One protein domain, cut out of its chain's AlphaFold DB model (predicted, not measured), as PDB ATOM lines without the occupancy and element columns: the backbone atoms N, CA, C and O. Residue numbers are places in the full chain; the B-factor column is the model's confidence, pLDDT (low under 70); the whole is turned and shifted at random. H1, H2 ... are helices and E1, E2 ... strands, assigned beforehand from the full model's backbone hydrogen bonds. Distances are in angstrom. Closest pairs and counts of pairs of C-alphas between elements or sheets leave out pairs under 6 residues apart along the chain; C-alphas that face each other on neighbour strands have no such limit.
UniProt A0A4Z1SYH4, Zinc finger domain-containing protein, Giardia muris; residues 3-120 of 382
ATOM      1  N   GLN A   3     165.909 159.210 215.690       86.75
ATOM      2  CA  GLN A   3     165.561 160.633 215.642       86.75
ATOM      3  C   GLN A   3     164.922 161.063 216.961       86.75
ATOM      4  O   GLN A   3     163.783 160.706 217.244       86.75
ATOM      5  N   ASP A   4     165.633 161.894 217.718       88.75
ATOM      6  CA  ASP A   4     165.123 162.557 218.915       88.75
ATOM      7  C   ASP A   4     164.861 164.043 218.606       88.75
ATOM      8  O   ASP A   4     165.487 164.964 219.137       88.75
ATOM      9  N   ILE A   5     163.914 164.313 217.707       92.19
ATOM     10  CA  ILE A   5     163.453 165.664 217.357       92.19
ATOM     11  C   ILE A   5     161.947 165.731 217.604       92.19
ATOM     12  O   ILE A   5     161.194 164.915 217.089       92.19
ATOM     13  N   LEU A   6     161.508 166.707 218.407       94.31
ATOM     14  CA  LEU A   6     160.106 166.805 218.830       94.31
ATOM     15  C   LEU A   6     159.146 167.149 217.679       94.31
ATOM     16  O   LEU A   6     158.025 166.652 217.662       94.31
ATOM     17  N   TYR A   7     159.569 168.027 216.765       95.12
ATOM     18  CA  TYR A   7     158.753 168.514 215.654       95.12
ATOM     19  C   TYR A   7     159.415 168.153 214.333       95.12
ATOM     20  O   TYR A   7     160.562 168.529 214.091       95.12
ATOM     21  N   THR A   8     158.689 167.442 213.479       93.50
ATOM     22  CA  THR A   8     159.141 167.147 212.118       93.50
ATOM     23  C   THR A   8     159.101 168.405 211.244       93.50
ATOM     24  O   THR A   8     158.480 169.409 211.600       93.50
ATOM     25  N   SER A   9     159.712 168.359 210.058       92.81
ATOM     26  CA  SER A   9     159.596 169.453 209.082       92.81
ATOM     27  C   SER A   9     158.140 169.727 208.677       92.81
ATOM     28  O   SER A   9     157.776 170.875 208.427       92.81
ATOM     29  N   GLU A  10     157.290 168.695 208.655       94.56
ATOM     30  CA  GLU A  10     155.853 168.843 208.410       94.56
ATOM     31  C   GLU A  10     155.171 169.604 209.556       94.56
ATOM     32  O   GLU A  10     154.407 170.538 209.313       94.56
ATOM     33  N   ASP A  11     155.505 169.283 210.810       95.75
ATOM     34  CA  ASP A  11     154.986 170.000 211.980       95.75
ATOM     35  C   ASP A  11     155.379 171.478 211.978       95.75
ATOM     36  O   ASP A  11     154.535 172.340 212.233       95.75
ATOM     37  N   VAL A  12     156.634 171.788 211.638       96.00
ATOM     38  CA  VAL A  12     157.111 173.172 211.475       96.00
ATOM     39  C   VAL A  12     156.325 173.889 210.371       96.00
ATOM     40  O   VAL A  12     155.932 175.046 210.533       96.00
ATOM     41  N   GLY A  13     156.026 173.194 209.270       95.94
ATOM     42  CA  GLY A  13     155.215 173.715 208.169       95.94
ATOM     43  C   GLY A  13     153.778 174.075 208.563       95.94
ATOM     44  O   GLY A  13     153.200 174.989 207.974       95.94
ATOM     45  N   ARG A  14     153.219 173.411 209.584       95.94
ATOM     46  CA  ARG A  14     151.836 173.598 210.061       95.94
ATOM     47  C   ARG A  14     151.643 174.811 210.971       95.94
ATOM     48  O   ARG A  14     150.501 175.197 211.213       95.94
ATOM     49  N   VAL A  15     152.720 175.407 211.484       96.12
ATOM     50  CA  VAL A  15     152.645 176.608 212.329       96.12
ATOM     51  C   VAL A  15     153.010 177.872 211.555       96.12
ATOM     52  O   VAL A  15     153.709 177.838 210.537       96.12
ATOM     53  N   GLU A  16     152.530 179.009 212.054       94.44
ATOM     54  CA  GLU A  16     152.803 180.321 211.468       94.44
ATOM     55  C   GLU A  16     154.306 180.659 211.478       94.44
ATOM     56  O   GLU A  16     155.002 180.290 212.429       94.44
ATOM     57  N   PRO A  17     154.819 181.400 210.476       94.06
ATOM     58  CA  PRO A  17     156.245 181.720 210.383       94.06
ATOM     59  C   PRO A  17     156.826 182.387 211.636       94.06
ATOM     60  O   PRO A  17     157.933 182.060 212.040       94.06
ATOM     61  N   ALA A  18     156.057 183.253 212.305       92.56
ATOM     62  CA  ALA A  18     156.478 183.938 213.531       92.56
ATOM     63  C   ALA A  18     156.677 183.003 214.744       92.56
ATOM     64  O   ALA A  18     157.211 183.426 215.765       92.56
ATOM     65  N   ALA A  19     156.215 181.753 214.659       94.94
ATOM     66  CA  ALA A  19     156.410 180.726 215.678       94.94
ATOM     67  C   ALA A  19     157.485 179.695 215.289       94.94
ATOM     68  O   ALA A  19     157.712 178.735 216.032       94.94
ATOM     69  N   ARG A  20     158.127 179.867 214.129       95.19
ATOM     70  CA  ARG A  20     159.262 179.055 213.686       95.19
ATOM     71  C   ARG A  20     160.544 179.694 214.182       95.19
ATOM     72  O   ARG A  20     160.652 180.914 214.265       95.19
ATOM     73  N   ASN A  21     161.513 178.861 214.516       91.62
ATOM     74  CA  ASN A  21     162.790 179.327 215.008       91.62
ATOM     75  C   ASN A  21     163.942 178.482 214.473       91.62
ATOM     76  O   ASN A  21     163.812 177.267 214.314       91.62
ATOM     77  N   ALA A  22     165.081 179.127 214.246       94.56
ATOM     78  CA  ALA A  22     166.293 178.454 213.824       94.56
ATOM     79  C   ALA A  22     166.903 177.662 214.989       94.56
ATOM     80  O   ALA A  22     166.953 178.106 216.140       94.56
ATOM     81  N   VAL A  23     167.393 176.469 214.680       95.69
ATOM     82  CA  VAL A  23     168.071 175.597 215.639       95.69
ATOM     83  C   VAL A  23     169.344 175.027 215.033       95.69
ATOM     84  O   VAL A  23     169.501 174.951 213.815       95.69
ATOM     85  N   ILE A  24     170.249 174.599 215.904       95.88
ATOM     86  CA  ILE A  24     171.362 173.734 215.538       95.88
ATOM     87  C   ILE A  24     170.925 172.294 215.787       95.88
ATOM     88  O   ILE A  24     170.524 171.943 216.901       95.88
ATOM     89  N   VAL A  25     171.006 171.465 214.754       96.44
ATOM     90  CA  VAL A  25     170.743 170.026 214.818       96.44
ATOM     91  C   VAL A  25     172.079 169.302 214.883       96.44
ATOM     92  O   VAL A  25     172.975 169.583 214.089       96.44
ATOM     93  N   GLY A  26     172.220 168.406 215.856       96.69
ATOM     94  CA  GLY A  26     173.383 167.542 216.010       96.69
ATOM     95  C   GLY A  26     173.090 166.147 215.472       96.69
ATOM     96  O   GLY A  26     172.009 165.603 215.712       96.69
ATOM     97  N   THR A  27     174.063 165.563 214.779       96.75
ATOM     98  CA  THR A  27     174.016 164.171 214.324       96.75
ATOM     99  C   THR A  27     175.248 163.437 214.833       96.75
ATOM    100  O   THR A  27     176.371 163.772 214.444       96.75
ATOM    101  N   LEU A  28     175.031 162.436 215.689       97.19
ATOM    102  CA  LEU A  28     176.061 161.479 216.076       97.19
ATOM    103  C   LEU A  28     176.291 160.501 214.940       97.19
ATOM    104  O   LEU A  28     175.333 159.959 214.387       97.19
ATOM    105  N   PHE A  29     177.550 160.232 214.635       96.25
ATOM    106  CA  PHE A  29     177.924 159.254 213.630       96.25
ATOM    107  C   PHE A  29     179.217 158.540 214.014       96.25
ATOM    108  O   PHE A  29     180.017 159.036 214.805       96.25
ATOM    109  N   ARG A  30     179.424 157.368 213.422       95.56
ATOM    110  CA  ARG A  30     180.708 156.659 213.435       95.56
ATOM    111  C   ARG A  30     181.169 156.395 212.010       95.56
ATOM    112  O   ARG A  30     180.379 156.520 211.072       95.56
ATOM    113  N   LEU A  31     182.421 155.995 211.853       95.25
ATOM    114  CA  LEU A  31     182.951 155.557 210.566       95.25
ATOM    115  C   LEU A  31     182.885 154.029 210.438       95.25
ATOM    116  O   LEU A  31     182.895 153.293 211.431       95.25
ATOM    117  N   GLN A  32     182.783 153.550 209.202       94.88
ATOM    118  CA  GLN A  32     183.011 152.150 208.868       94.88
ATOM    119  C   GLN A  32     184.460 151.757 209.196       94.88
ATOM    120  O   GLN A  32     185.348 152.612 209.146       94.88
ATOM    121  N   PRO A  33     184.716 150.475 209.518       93.19
ATOM    122  CA  PRO A  33     186.065 150.017 209.815       93.19
ATOM    123  C   PRO A  33     187.063 150.358 208.701       93.19
ATOM    124  O   PRO A  33     186.799 150.075 207.533       93.19
ATOM    125  N   GLY A  34     188.201 150.953 209.061       88.75
ATOM    126  CA  GLY A  34     189.250 151.372 208.120       88.75
ATOM    127  C   GLY A  34     189.003 152.693 207.374       88.75
ATOM    128  O   GLY A  34     189.879 153.130 206.628       88.75
ATOM    129  N   CYS A  35     187.857 153.354 207.571       91.56
ATOM    130  CA  CYS A  35     187.623 154.708 207.064       91.56
ATOM    131  C   CYS A  35     188.239 155.767 207.993       91.56
ATOM    132  O   CYS A  35     188.444 155.531 209.183       91.56
ATOM    133  N   ASN A  36     188.506 156.957 207.450       89.25
ATOM    134  CA  ASN A  36     189.046 158.094 208.197       89.25
ATOM    135  C   ASN A  36     188.171 159.341 208.010       89.25
ATOM    136  O   ASN A  36     187.323 159.394 207.125       89.25
ATOM    137  N   LEU A  37     188.354 160.362 208.845       86.31
ATOM    138  CA  LEU A  37     187.539 161.577 208.771       86.31
ATOM    139  C   LEU A  37     187.771 162.385 207.488       86.31
ATOM    140  O   LEU A  37     186.857 163.074 207.027       86.31
ATOM    141  N   SER A  38     188.982 162.313 206.927       82.00
ATOM    142  CA  SER A  38     189.428 163.180 205.832       82.00
ATOM    143  C   SER A  38     188.716 162.917 204.504       82.00
ATOM    144  O   SER A  38     188.504 163.854 203.739       82.00
ATOM    145  N   ASN A  39     188.301 161.675 204.244       71.56
ATOM    146  CA  ASN A  39     187.624 161.312 202.997       71.56
ATOM    147  C   ASN A  39     186.094 161.478 203.062       71.56
ATOM    148  O   ASN A  39     185.440 161.523 202.025       71.56
ATOM    149  N   GLY A  40     185.509 161.600 204.260       68.88
ATOM    150  CA  GLY A  40     184.065 161.765 204.459       68.88
ATOM    151  C   GLY A  40     183.200 160.562 204.053       68.88
ATOM    152  O   GLY A  40     181.980 160.621 204.219       68.88
ATOM    153  N   GLU A  41     183.812 159.482 203.570       79.75
ATOM    154  CA  GLU A  41     183.158 158.244 203.154       79.75
ATOM    155  C   GLU A  41     182.944 157.300 204.348       79.75
ATOM    156  O   GLU A  41     183.555 157.440 205.408       79.75
ATOM    157  N   GLY A  42     182.026 156.340 204.207       87.88
ATOM    158  CA  GLY A  42     181.791 155.321 205.238       87.88
ATOM    159  C   GLY A  42     181.134 155.834 206.526       87.88
ATOM    160  O   GLY A  42     181.200 155.161 207.552       87.88
ATOM    161  N   ARG A  43     180.492 157.009 206.512       93.94
ATOM    162  CA  ARG A  43     179.754 157.537 207.673       93.94
ATOM    163  C   ARG A  43     178.477 156.742 207.935       93.94
ATOM    164  O   ARG A  43     177.693 156.485 207.025       93.94
ATOM    165  N   ILE A  44     178.243 156.409 209.201       95.00
ATOM    166  CA  ILE A  44     177.028 155.750 209.684       95.00
ATOM    167  C   ILE A  44     176.396 156.646 210.749       95.00
ATOM    168  O   ILE A  44     176.905 156.732 211.868       95.00
ATOM    169  N   ASP A  45     175.285 157.295 210.400       95.62
ATOM    170  CA  ASP A  45     174.533 158.148 211.322       95.62
ATOM    171  C   ASP A  45     173.789 157.298 212.372       95.62
ATOM    172  O   ASP A  45     173.026 156.375 212.057       95.62
ATOM    173  N   LEU A  46     174.002 157.633 213.643       95.94
ATOM    174  CA  LEU A  46     173.513 156.895 214.805       95.94
ATOM    175  C   LEU A  46     172.264 157.551 215.391       95.94
ATOM    176  O   LEU A  46     171.207 156.919 215.430       95.94
ATOM    177  N   LYS A  47     172.371 158.823 215.783       95.44
ATOM    178  CA  LYS A  47     171.324 159.568 216.495       95.44
ATOM    179  C   LYS A  47     171.301 161.024 216.033       95.44
ATOM    180  O   LYS A  47     172.357 161.642 215.924       95.44
ATOM    181  N   ARG A  48     170.115 161.580 215.781       96.06
ATOM    182  CA  ARG A  48     169.921 162.980 215.362       96.06
ATOM    183  C   ARG A  48     168.958 163.695 216.302       96.06
ATOM    184  O   ARG A  48     167.884 163.171 216.583       96.06
ATOM    185  N   PHE A  49     169.325 164.883 216.777       96.44
ATOM    186  CA  PHE A  49     168.578 165.615 217.806       96.44
ATOM    187  C   PHE A  49     168.778 167.130 217.697       96.44
ATOM    188  O   PHE A  49     169.720 167.616 217.070       96.44
ATOM    189  N   VAL A  50     167.899 167.908 218.332       96.00
ATOM    190  CA  VAL A  50     168.101 169.359 218.456       96.00
ATOM    191  C   VAL A  50     169.200 169.603 219.488       96.00
ATOM    192  O   VAL A  50     169.019 169.295 220.660       96.00
ATOM    193  N   HIS A  51     170.335 170.163 219.073       94.75
ATOM    194  CA  HIS A  51     171.450 170.465 219.968       94.75
ATOM    195  C   HIS A  51     171.182 171.748 220.762       94.75
ATOM    196  O   HIS A  51     171.253 171.769 221.989       94.75
ATOM    197  N   SER A  52     170.818 172.830 220.072       93.31
ATOM    198  CA  SER A  52     170.455 174.088 220.723       93.31
ATOM    199  C   SER A  52     169.549 174.941 219.845       93.31
ATOM    200  O   SER A  52     169.474 174.764 218.632       93.31
ATOM    201  N   VAL A  53     168.854 175.883 220.476       93.62
ATOM    202  CA  VAL A  53     168.224 176.990 219.759       93.62
ATOM    203  C   VAL A  53     169.301 177.963 219.302       93.62
ATOM    204  O   VAL A  53     170.160 178.300 220.114       93.62
ATOM    205  N   LEU A  54     169.237 178.413 218.047       92.19
ATOM    206  CA  LEU A  54     170.067 179.507 217.557       92.19
ATOM    207  C   LEU A  54     169.504 180.818 218.118       92.19
ATOM    208  O   LEU A  54     168.357 181.155 217.831       92.19
ATOM    209  N   ASP A  55     170.279 181.522 218.938       88.12
ATOM    210  CA  ASP A  55     169.851 182.774 219.570       88.12
ATOM    211  C   ASP A  55     170.865 183.888 219.359       88.12
ATOM    212  O   ASP A  55     172.072 183.658 219.264       88.12
ATOM    213  N   SER A  56     170.354 185.112 219.318       84.12
ATOM    214  CA  SER A  56     171.133 186.320 219.054       84.12
ATOM    215  C   SER A  56     172.339 186.495 219.991       84.12
ATOM    216  O   SER A  56     173.403 186.912 219.533       84.12
ATOM    217  N   ALA A  57     172.231 186.108 221.266       79.06
ATOM    218  CA  ALA A  57     173.308 186.268 222.247       79.06
ATOM    219  C   ALA A  57     174.482 185.289 222.062       79.06
ATOM    220  O   ALA A  57     175.596 185.565 222.516       79.06
ATOM    221  N   ARG A  58     174.259 184.141 221.408       84.94
ATOM    222  CA  ARG A  58     175.269 183.078 221.232       84.94
ATOM    223  C   ARG A  58     175.578 182.757 219.774       84.94
ATOM    224  O   ARG A  58     176.433 181.908 219.516       84.94
ATOM    225  N   VAL A  59     174.932 183.440 218.827       84.06
ATOM    226  CA  VAL A  59     174.993 183.118 217.396       84.06
ATOM    227  C   VAL A  59     176.427 183.037 216.868       84.06
ATOM    228  O   VAL A  59     176.731 182.126 216.107       84.06
ATOM    229  N   GLY A  60     177.343 183.902 217.320       79.69
ATOM    230  CA  GLY A  60     178.759 183.840 216.930       79.69
ATOM    231  C   GLY A  60     179.396 182.477 217.231       79.69
ATOM    232  O   GLY A  60     179.904 181.812 216.325       79.69
ATOM    233  N   ASN A  61     179.278 182.004 218.476       79.12
ATOM    234  CA  ASN A  61     179.792 180.693 218.895       79.12
ATOM    235  C   ASN A  61     179.058 179.567 218.172       79.12
ATOM    236  O   ASN A  61     179.678 178.635 217.663       79.12
ATOM    237  N   GLN A  62     177.732 179.666 218.088       86.88
ATOM    238  CA  GLN A  62     176.877 178.628 217.512       86.88
ATOM    239  C   GLN A  62     177.086 178.444 216.007       86.88
ATOM    240  O   GLN A  62     176.890 177.350 215.487       86.88
ATOM    241  N   LEU A  63     177.494 179.487 215.286       87.19
ATOM    242  CA  LEU A  63     177.838 179.356 213.874       87.19
ATOM    243  C   LEU A  63     179.240 178.782 213.670       87.19
ATOM    244  O   LEU A  63     179.450 178.074 212.687       87.19
ATOM    245  N   SER A  64     180.169 179.007 214.603       85.50
ATOM    246  CA  SER A  64     181.521 178.440 214.521       85.50
ATOM    247  C   SER A  64     181.537 176.905 214.587       85.50
ATOM    248  O   SER A  64     182.377 176.268 213.953       85.50
ATOM    249  N   ILE A  65     180.576 176.291 215.290       88.25
ATOM    250  CA  ILE A  65     180.496 174.826 215.417       88.25
ATOM    251  C   ILE A  65     179.977 174.136 214.148       88.25
ATOM    252  O   ILE A  65     180.239 172.955 213.954       88.25
ATOM    253  N   LEU A  66     179.299 174.853 213.242       90.31
ATOM    254  CA  LEU A  66     178.750 174.274 212.004       90.31
ATOM    255  C   LEU A  66     179.825 173.752 211.041       90.31
ATOM    256  O   LEU A  66     179.529 172.949 210.163       90.31
ATOM    257  N   GLN A  67     181.063 174.222 211.185       86.19
ATOM    258  CA  GLN A  67     182.193 173.829 210.341       86.19
ATOM    259  C   GLN A  67     183.068 172.754 210.996       86.19
ATOM    260  O   GLN A  67     184.100 172.378 210.444       86.19
ATOM    261  N   ARG A  68     182.689 172.276 212.186       88.62
ATOM    262  CA  ARG A  68     183.507 171.393 213.015       88.62
ATOM    263  C   ARG A  68     182.896 170.004 213.136       88.62
ATOM    264  O   ARG A  68     181.680 169.821 213.077       88.62
ATOM    265  N   ILE A  69     183.782 169.034 213.330       91.88
ATOM    266  CA  ILE A  69     183.455 167.680 213.759       91.88
ATOM    267  C   ILE A  69     184.204 167.466 215.066       91.88
ATOM    268  O   ILE A  69     185.425 167.607 215.099       91.88
ATOM    269  N   ASP A  70     183.476 167.136 216.127       91.38
ATOM    270  CA  ASP A  70     184.063 166.916 217.447       91.38
ATOM    271  C   ASP A  70     183.964 165.432 217.825       91.38
ATOM    272  O   ASP A  70     182.977 164.757 217.513       91.38
ATOM    273  N   ARG A  71     184.996 164.918 218.505       92.44
ATOM    274  CA  ARG A  71     184.965 163.593 219.143       92.44
ATOM    275  C   ARG A  71     184.006 163.647 220.327       92.44
ATOM    276  O   ARG A  71     184.010 164.624 221.063       92.44
ATOM    277  N   VAL A  72     183.193 162.613 220.511       92.81
ATOM    278  CA  VAL A  72     182.199 162.542 221.594       92.81
ATOM    279  C   VAL A  72     182.569 161.483 222.615       92.81
ATOM    280  O   VAL A  72     182.479 161.746 223.802       92.81
ATOM    281  N   THR A  73     182.933 160.290 222.151       93.12
ATOM    282  CA  THR A  73     183.368 159.148 222.964       93.12
ATOM    283  C   THR A  73     184.000 158.097 222.039       93.12
ATOM    284  O   THR A  73     184.050 158.295 220.821       93.12
ATOM    285  N   THR A  74     184.470 156.975 222.577       92.81
ATOM    286  CA  THR A  74     184.894 155.812 221.784       92.81
ATOM    287  C   THR A  74     183.698 154.925 221.426       92.81
ATOM    288  O   THR A  74     182.666 154.940 222.093       92.81
ATOM    289  N   VAL A  75     183.824 154.123 220.367       93.50
ATOM    290  CA  VAL A  75     182.807 153.133 219.964       93.50
ATOM    291  C   VAL A  75     182.562 152.107 221.072       93.50
ATOM    292  O   VAL A  75     181.433 151.665 221.242       93.50
ATOM    293  N   GLU A  76     183.597 151.746 221.833       92.00
ATOM    294  CA  GLU A  76     183.503 150.807 222.957       92.00
ATOM    295  C   GLU A  76     182.679 151.369 224.122       92.00
ATOM    296  O   GLU A  76     181.854 150.660 224.694       92.00
ATOM    297  N   ASN A  77     182.844 152.659 224.423       91.69
ATOM    298  CA  ASN A  77     182.127 153.331 225.507       91.69
ATOM    299  C   ASN A  77     180.745 153.856 225.088       91.69
ATOM    300  O   ASN A  77     180.004 154.373 225.922       91.69
ATOM    301  N   TYR A  78     180.388 153.763 223.806       94.06
ATOM    302  CA  TYR A  78     179.117 154.265 223.307       94.06
ATOM    303  C   TYR A  78     177.962 153.326 223.647       94.06
ATOM    304  O   TYR A  78     177.895 152.193 223.167       94.06
ATOM    305  N   LYS A  79     176.993 153.853 224.393       92.94
ATOM    306  CA  LYS A  79     175.712 153.199 224.653       92.94
ATOM    307  C   LYS A  79     174.585 154.013 224.015       92.94
ATOM    308  O   LYS A  79     174.495 155.210 224.289       92.94
ATOM    309  N   PRO A  80     173.736 153.419 223.156       90.88
ATOM    310  CA  PRO A  80     172.652 154.143 222.488       90.88
ATOM    311  C   PRO A  80     171.680 154.857 223.438       90.88
ATOM    312  O   PRO A  80     171.153 155.913 223.094       90.88
ATOM    313  N   GLU A  81     171.456 154.303 224.625       90.94
ATOM    314  CA  GLU A  81     170.589 154.854 225.667       90.94
ATOM    315  C   GLU A  81     171.164 156.094 226.369       90.94
ATOM    316  O   GLU A  81     170.397 156.890 226.916       90.94
ATOM    317  N   ASP A  82     172.483 156.289 226.329       91.62
ATOM    318  CA  ASP A  82     173.113 157.465 226.914       91.62
ATOM    319  C   ASP A  82     172.865 158.686 226.021       91.62
ATOM    320  O   ASP A  82     172.931 158.639 224.783       91.62
ATOM    321  N   SER A  83     172.573 159.816 226.661       92.94
ATOM    322  CA  SER A  83     172.388 161.064 225.935       92.94
ATOM    323  C   SER A  83     173.731 161.629 225.482       92.94
ATOM    324  O   SER A  83     174.743 161.517 226.179       92.94
ATOM    325  N   PHE A  84     173.740 162.316 224.340       94.12
ATOM    326  CA  PHE A  84     174.892 163.079 223.868       94.12
ATOM    327  C   PHE A  84     175.458 163.983 224.966       94.12
ATOM    328  O   PHE A  84     176.673 164.037 225.139       94.12
ATOM    329  N   PHE A  85     174.585 164.660 225.721       90.94
ATOM    330  CA  PHE A  85     174.988 165.525 226.827       90.94
ATOM    331  C   PHE A  85     175.906 164.804 227.823       90.94
ATOM    332  O   PHE A  85     176.929 165.369 228.204       90.94
ATOM    333  N   LEU A  86     175.563 163.575 228.223       89.75
ATOM    334  CA  LEU A  86     176.353 162.785 229.170       89.75
ATOM    335  C   LEU A  86     177.632 162.251 228.521       89.75
ATOM    336  O   LEU A  86     178.716 162.450 229.062       89.75
ATOM    337  N   LEU A  87     177.520 161.662 227.326       91.31
ATOM    338  CA  LEU A  87     178.661 161.094 226.599       91.31
ATOM    339  C   LEU A  87     179.753 162.141 226.348       91.31
ATOM    340  O   LEU A  87     180.911 161.945 226.714       91.31
ATOM    341  N   TYR A  88     179.366 163.282 225.772       88.75
ATOM    342  CA  TYR A  88     180.281 164.379 225.475       88.75
ATOM    343  C   TYR A  88     180.936 164.899 226.752       88.75
ATOM    344  O   TYR A  88     182.148 165.113 226.803       88.75
ATOM    345  N   ARG A  89     180.138 165.068 227.809       84.38
ATOM    346  CA  ARG A  89     180.600 165.538 229.110       84.38
ATOM    347  C   ARG A  89     181.638 164.601 229.722       84.38
ATOM    348  O   ARG A  89     182.703 165.084 230.098       84.38
ATOM    349  N   HIS A  90     181.345 163.307 229.844       85.88
ATOM    350  CA  HIS A  90     182.259 162.337 230.458       85.88
ATOM    351  C   HIS A  90     183.574 162.257 229.696       85.88
ATOM    352  O   HIS A  90     184.629 162.311 230.314       85.88
ATOM    353  N   TYR A  91     183.525 162.248 228.365       83.31
ATOM    354  CA  TYR A  91     184.733 162.220 227.545       83.31
ATOM    355  C   TYR A  91     185.604 163.472 227.730       83.31
ATOM    356  O   TYR A  91     186.812 163.362 227.921       83.31
ATOM    357  N   HIS A  92     185.011 164.671 227.746       78.19
ATOM    358  CA  HIS A  92     185.775 165.928 227.844       78.19
ATOM    359  C   HIS A  92     186.210 166.278 229.271       78.19
ATOM    360  O   HIS A  92     187.086 167.123 229.454       78.19
ATOM    361  N   LEU A  93     185.581 165.673 230.281       72.81
ATOM    362  CA  LEU A  93     185.981 165.805 231.681       72.81
ATOM    363  C   LEU A  93     186.864 164.654 232.164       72.81
ATOM    364  O   LEU A  93     187.357 164.734 233.285       72.81
ATOM    365  N   SER A  94     187.056 163.607 231.360       70.69
ATOM    366  CA  SER A  94     187.968 162.526 231.711       70.69
ATOM    367  C   SER A  94     189.412 163.034 231.743       70.69
ATOM    368  O   SER A  94     189.871 163.753 230.850       70.69
ATOM    369  N   ASP A  95     190.130 162.665 232.801       63.62
ATOM    370  CA  ASP A  95     191.576 162.881 232.904       63.62
ATOM    371  C   ASP A  95     192.377 161.806 232.167       63.62
ATOM    372  O   ASP A  95     193.605 161.901 232.087       63.62
ATOM    373  N   GLU A  96     191.693 160.804 231.607       63.62
ATOM    374  CA  GLU A  96     192.326 159.770 230.807       63.62
ATOM    375  C   GLU A  96     193.020 160.398 229.592       63.62
ATOM    376  O   GLU A  96     192.511 161.358 228.993       63.62
ATOM    377  N   PRO A  97     194.215 159.902 229.228       61.38
ATOM    378  CA  PRO A  97     194.821 160.258 227.961       61.38
ATOM    379  C   PRO A  97     193.787 160.026 226.864       61.38
ATOM    380  O   PRO A  97     193.217 158.944 226.762       61.38
ATOM    381  N   GLN A  98     193.521 161.046 226.048       67.38
ATOM    382  CA  GLN A  98     192.803 160.797 224.808       67.38
ATOM    383  C   GLN A  98     193.739 159.952 223.953       67.38
ATOM    384  O   GLN A  98     194.696 160.478 223.385       67.38
ATOM    385  N   ASP A  99     193.498 158.643 223.954       64.44
ATOM    386  CA  ASP A  99     194.239 157.686 223.144       64.44
ATOM    387  C   ASP A  99     194.258 158.168 221.690       64.44
ATOM    388  O   ASP A  99     193.290 158.773 221.233       64.44
ATOM    389  N   ASP A 100     195.341 157.913 220.958       76.75
ATOM    390  CA  ASP A 100     195.422 158.176 219.515       76.75
ATOM    391  C   ASP A 100     194.935 156.933 218.756       76.75
ATOM    392  O   ASP A 100     195.696 156.218 218.100       76.75
ATOM    393  N   LEU A 101     193.659 156.589 218.960       89.25
ATOM    394  CA  LEU A 101     193.035 155.458 218.281       89.25
ATOM    395  C   LEU A 101     192.788 155.810 216.807       89.25
ATOM    396  O   LEU A 101     192.650 156.983 216.451       89.25
ATOM    397  N   PRO A 102     192.661 154.803 215.929       92.31
ATOM    398  CA  PRO A 102     192.195 155.033 214.570       92.31
ATOM    399  C   PRO A 102     190.820 155.719 214.547       92.31
ATOM    400  O   PRO A 102     189.971 155.474 215.407       92.31
ATOM    401  N   ASP A 103     190.574 156.546 213.526       92.25
ATOM    402  CA  ASP A 103     189.358 157.362 213.421       92.25
ATOM    403  C   ASP A 103     188.055 156.543 213.512       92.25
ATOM    404  O   ASP A 103     187.049 157.044 214.018       92.25
ATOM    405  N   ASP A 104     188.061 155.286 213.057       93.50
ATOM    406  CA  ASP A 104     186.918 154.363 213.083       93.50
ATOM    407  C   ASP A 104     186.546 153.839 214.482       93.50
ATOM    408  O   ASP A 104     185.527 153.155 214.640       93.50
ATOM    409  N   LYS A 105     187.342 154.174 215.506       94.44
ATOM    410  CA  LYS A 105     187.110 153.820 216.913       94.44
ATOM    411  C   LYS A 105     186.407 154.900 217.716       94.44
ATOM    412  O   LYS A 105     186.129 154.669 218.892       94.44
ATOM    413  N   TYR A 106     186.049 156.025 217.105       93.75
ATOM    414  CA  TYR A 106     185.321 157.092 217.785       93.75
ATOM    415  C   TYR A 106     183.885 157.247 217.305       93.75
ATOM    416  O   TYR A 106     183.511 156.911 216.177       93.75
ATOM    417  N   ILE A 107     183.096 157.832 218.197       95.19
ATOM    418  CA  ILE A 107     181.841 158.494 217.880       95.19
ATOM    419  C   ILE A 107     182.120 159.982 217.723       95.19
ATOM    420  O   ILE A 107     182.766 160.604 218.570       95.19
ATOM    421  N   TYR A 108     181.582 160.551 216.658       94.94
ATOM    422  CA  TYR A 108     181.699 161.960 216.330       94.94
ATOM    423  C   TYR A 108     180.337 162.631 216.335       94.94
ATOM    424  O   TYR A 108     179.306 161.978 216.168       94.94
ATOM    425  N   ILE A 109     180.345 163.953 216.456       96.00
ATOM    426  CA  ILE A 109     179.182 164.793 216.201       96.00
ATOM    427  C   ILE A 109     179.482 165.783 215.082       96.00
ATOM    428  O   ILE A 109     180.568 166.356 215.006       96.00
ATOM    429  N   ARG A 110     178.492 165.978 214.212       95.38
ATOM    430  CA  ARG A 110     178.448 167.066 213.234       95.38
ATOM    431  C   ARG A 110     177.182 167.884 213.427       95.38
ATOM    432  O   ARG A 110     176.169 167.355 213.895       95.38
ATOM    433  N   TYR A 111     177.241 169.144 213.021       95.94
ATOM    434  CA  TYR A 111     176.154 170.094 213.214       95.94
ATOM    435  C   TYR A 111     175.648 170.648 211.890       95.94
ATOM    436  O   TYR A 111     176.410 170.877 210.954       95.94
ATOM    437  N   GLU A 112     174.349 170.906 211.833       95.44
ATOM    438  CA  GLU A 112     173.704 171.575 210.709       95.44
ATOM    439  C   GLU A 112     172.641 172.556 211.206       95.44
ATOM    440  O   GLU A 112     172.168 172.481 212.345       95.44
ATOM    441  N   ARG A 113     172.258 173.499 210.342       95.50
ATOM    442  CA  ARG A 113     171.110 174.361 210.617       95.50
ATOM    443  C   ARG A 113     169.824 173.580 210.379       95.50
ATOM    444  O   ARG A 113     169.690 172.889 209.374       95.50
ATOM    445  N   GLY A 114     168.872 173.748 211.283       94.56
ATOM    446  CA  GLY A 114     167.511 173.258 211.132       94.56
ATOM    447  C   GLY A 114     166.496 174.295 211.591       94.56
ATOM    448  O   GLY A 114     166.845 175.395 212.023       94.56
ATOM    449  N   GLU A 115     165.230 173.908 211.532       95.00
ATOM    450  CA  GLU A 115     164.115 174.693 212.047       95.00
ATOM    451  C   GLU A 115     163.368 173.903 213.121       95.00
ATOM    452  O   GLU A 115     163.294 172.674 213.085       95.00
ATOM    453  N   ALA A 116     162.812 174.620 214.088       95.81
ATOM    454  CA  ALA A 116     161.918 174.088 215.101       95.81
ATOM    455  C   ALA A 116     160.795 175.091 215.391       95.81
ATOM    456  O   ALA A 116     160.726 176.173 214.810       95.81
ATOM    457  N   ILE A 117     159.912 174.735 216.320       97.00
ATOM    458  CA  ILE A 117     158.792 175.572 216.757       97.00
ATOM    459  C   ILE A 117     159.124 176.170 218.123       97.00
ATOM    460  O   ILE A 117     159.596 175.456 219.013       97.00
ATOM    461  N   GLY A 118     158.878 177.465 218.311       95.44
ATOM    462  CA  GLY A 118     159.068 178.155 219.584       95.44
ATOM    463  C   GLY A 118     159.640 179.560 219.419       95.44
ATOM    464  O   GLY A 118     159.080 180.385 218.711       95.44
ATOM    465  N   CYS A 119     160.725 179.847 220.134       94.38
ATOM    466  CA  CYS A 119     161.428 181.138 220.122       94.38
ATOM    467  C   CYS A 119     162.913 180.942 220.454       94.38
ATOM    468  O   CYS A 119     163.290 179.839 220.864       94.38
ATOM    469  N   GLU A 120     163.709 182.016 220.404       91.94
ATOM    470  CA  GLU A 120     165.154 182.030 220.709       91.94
ATOM    471  C   GLU A 120     165.521 181.431 222.085       91.94
ATOM    472  O   GLU A 120     166.620 180.926 222.292       91.94
TER     473      GLU A 120
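What this domain is: This is residues 3 to 120 of the 382 residues of the protein "Zinc finger domain-containing protein" of Giardia muris (UniProt A0A4Z1SYH4). A long, strongly twisted ribbon of four strands runs the length of the domain, with the long strands E1 and E4 side by side within it and E2 and E3 at its edges. Two helices, H2 and H3, cover one face of this sheet, while the short H1 packs on E4 near one end. The printed part has 118 residues, in the order H1, E1, E2, H2, E3, H3, E4; the sheet order is E2, E1, E4, E3, antiparallel throughout, and the class is mixed, helices and strands. It is only just compact, close to loose, with a radius of gyration of the C-alphas of 15.9 A, and elongated, spanning 48 by 28 by 28 A.

How they stand to each other: Begin at residues 3 to 4, which pair in parallel with residues 48 to 49 of E2, residues 43 to 53. Next comes H1, residues 9 to 13, over E4, residues 106 to 119, at a height over the sheet of 8.4 A; their closest C-alphas are Val 12 and Ile 117, 6.0 A apart. E1, residues 20 to 31, forms a hairpin with E2, where N 26 and O 49 are 2.9 A apart. On its other side E1 is antiparallel to E4 at 166 degrees, with N 23 and O 114 at 2.9 A. H2, residues 59 to 67, is over E1 and E4 at a height of 9.3 A, only just along the strands at 29 degrees to E1 on the local plane; its closest C-alpha pair with E4 is Leu 66 and Tyr 111, 5.1 A. E3, residues 69 to 74, is antiparallel to E4 at 121 degrees, with N 72 and O 107 at 2.8 A. H3, residues 84 to 93, is on the same face of the sheet as H2; the closest C-alphas of H3 and E3 are Tyr 88 and Val 72, 4.7 A apart. H2 and H3 are apart. Every O i to N i+4 pair is within hydrogen-bond range in H1 and H3, against 3 of 5 in H2.

Where its parts are: Find C-alpha 9 at (159.596, 169.453, 209.082), where the 6.2 A long H1 begins. E1 spans 33.5 A and E2 25.6 A, with a bend of 71 degrees at residue 46. H2 covers 13.7 A, E3 14.4 A and H3 13.8 A. E4 runs 34.0 A from C-alpha 106 at (185.321, 157.092, 217.785) to C-alpha 119 at (161.428, 181.138, 220.122), bending by 67 degrees at residue 116.

The domain as a whole: The C-alphas of Glu 16 and Pro 97 are the two farthest apart, 49.4 A. The printed part has no cut. The links E1 to E2 and H3 to E4 are long. Mean pLDDT of the printed part is 89.9; look for values under 70 at residue 40 and residues 95 to 99.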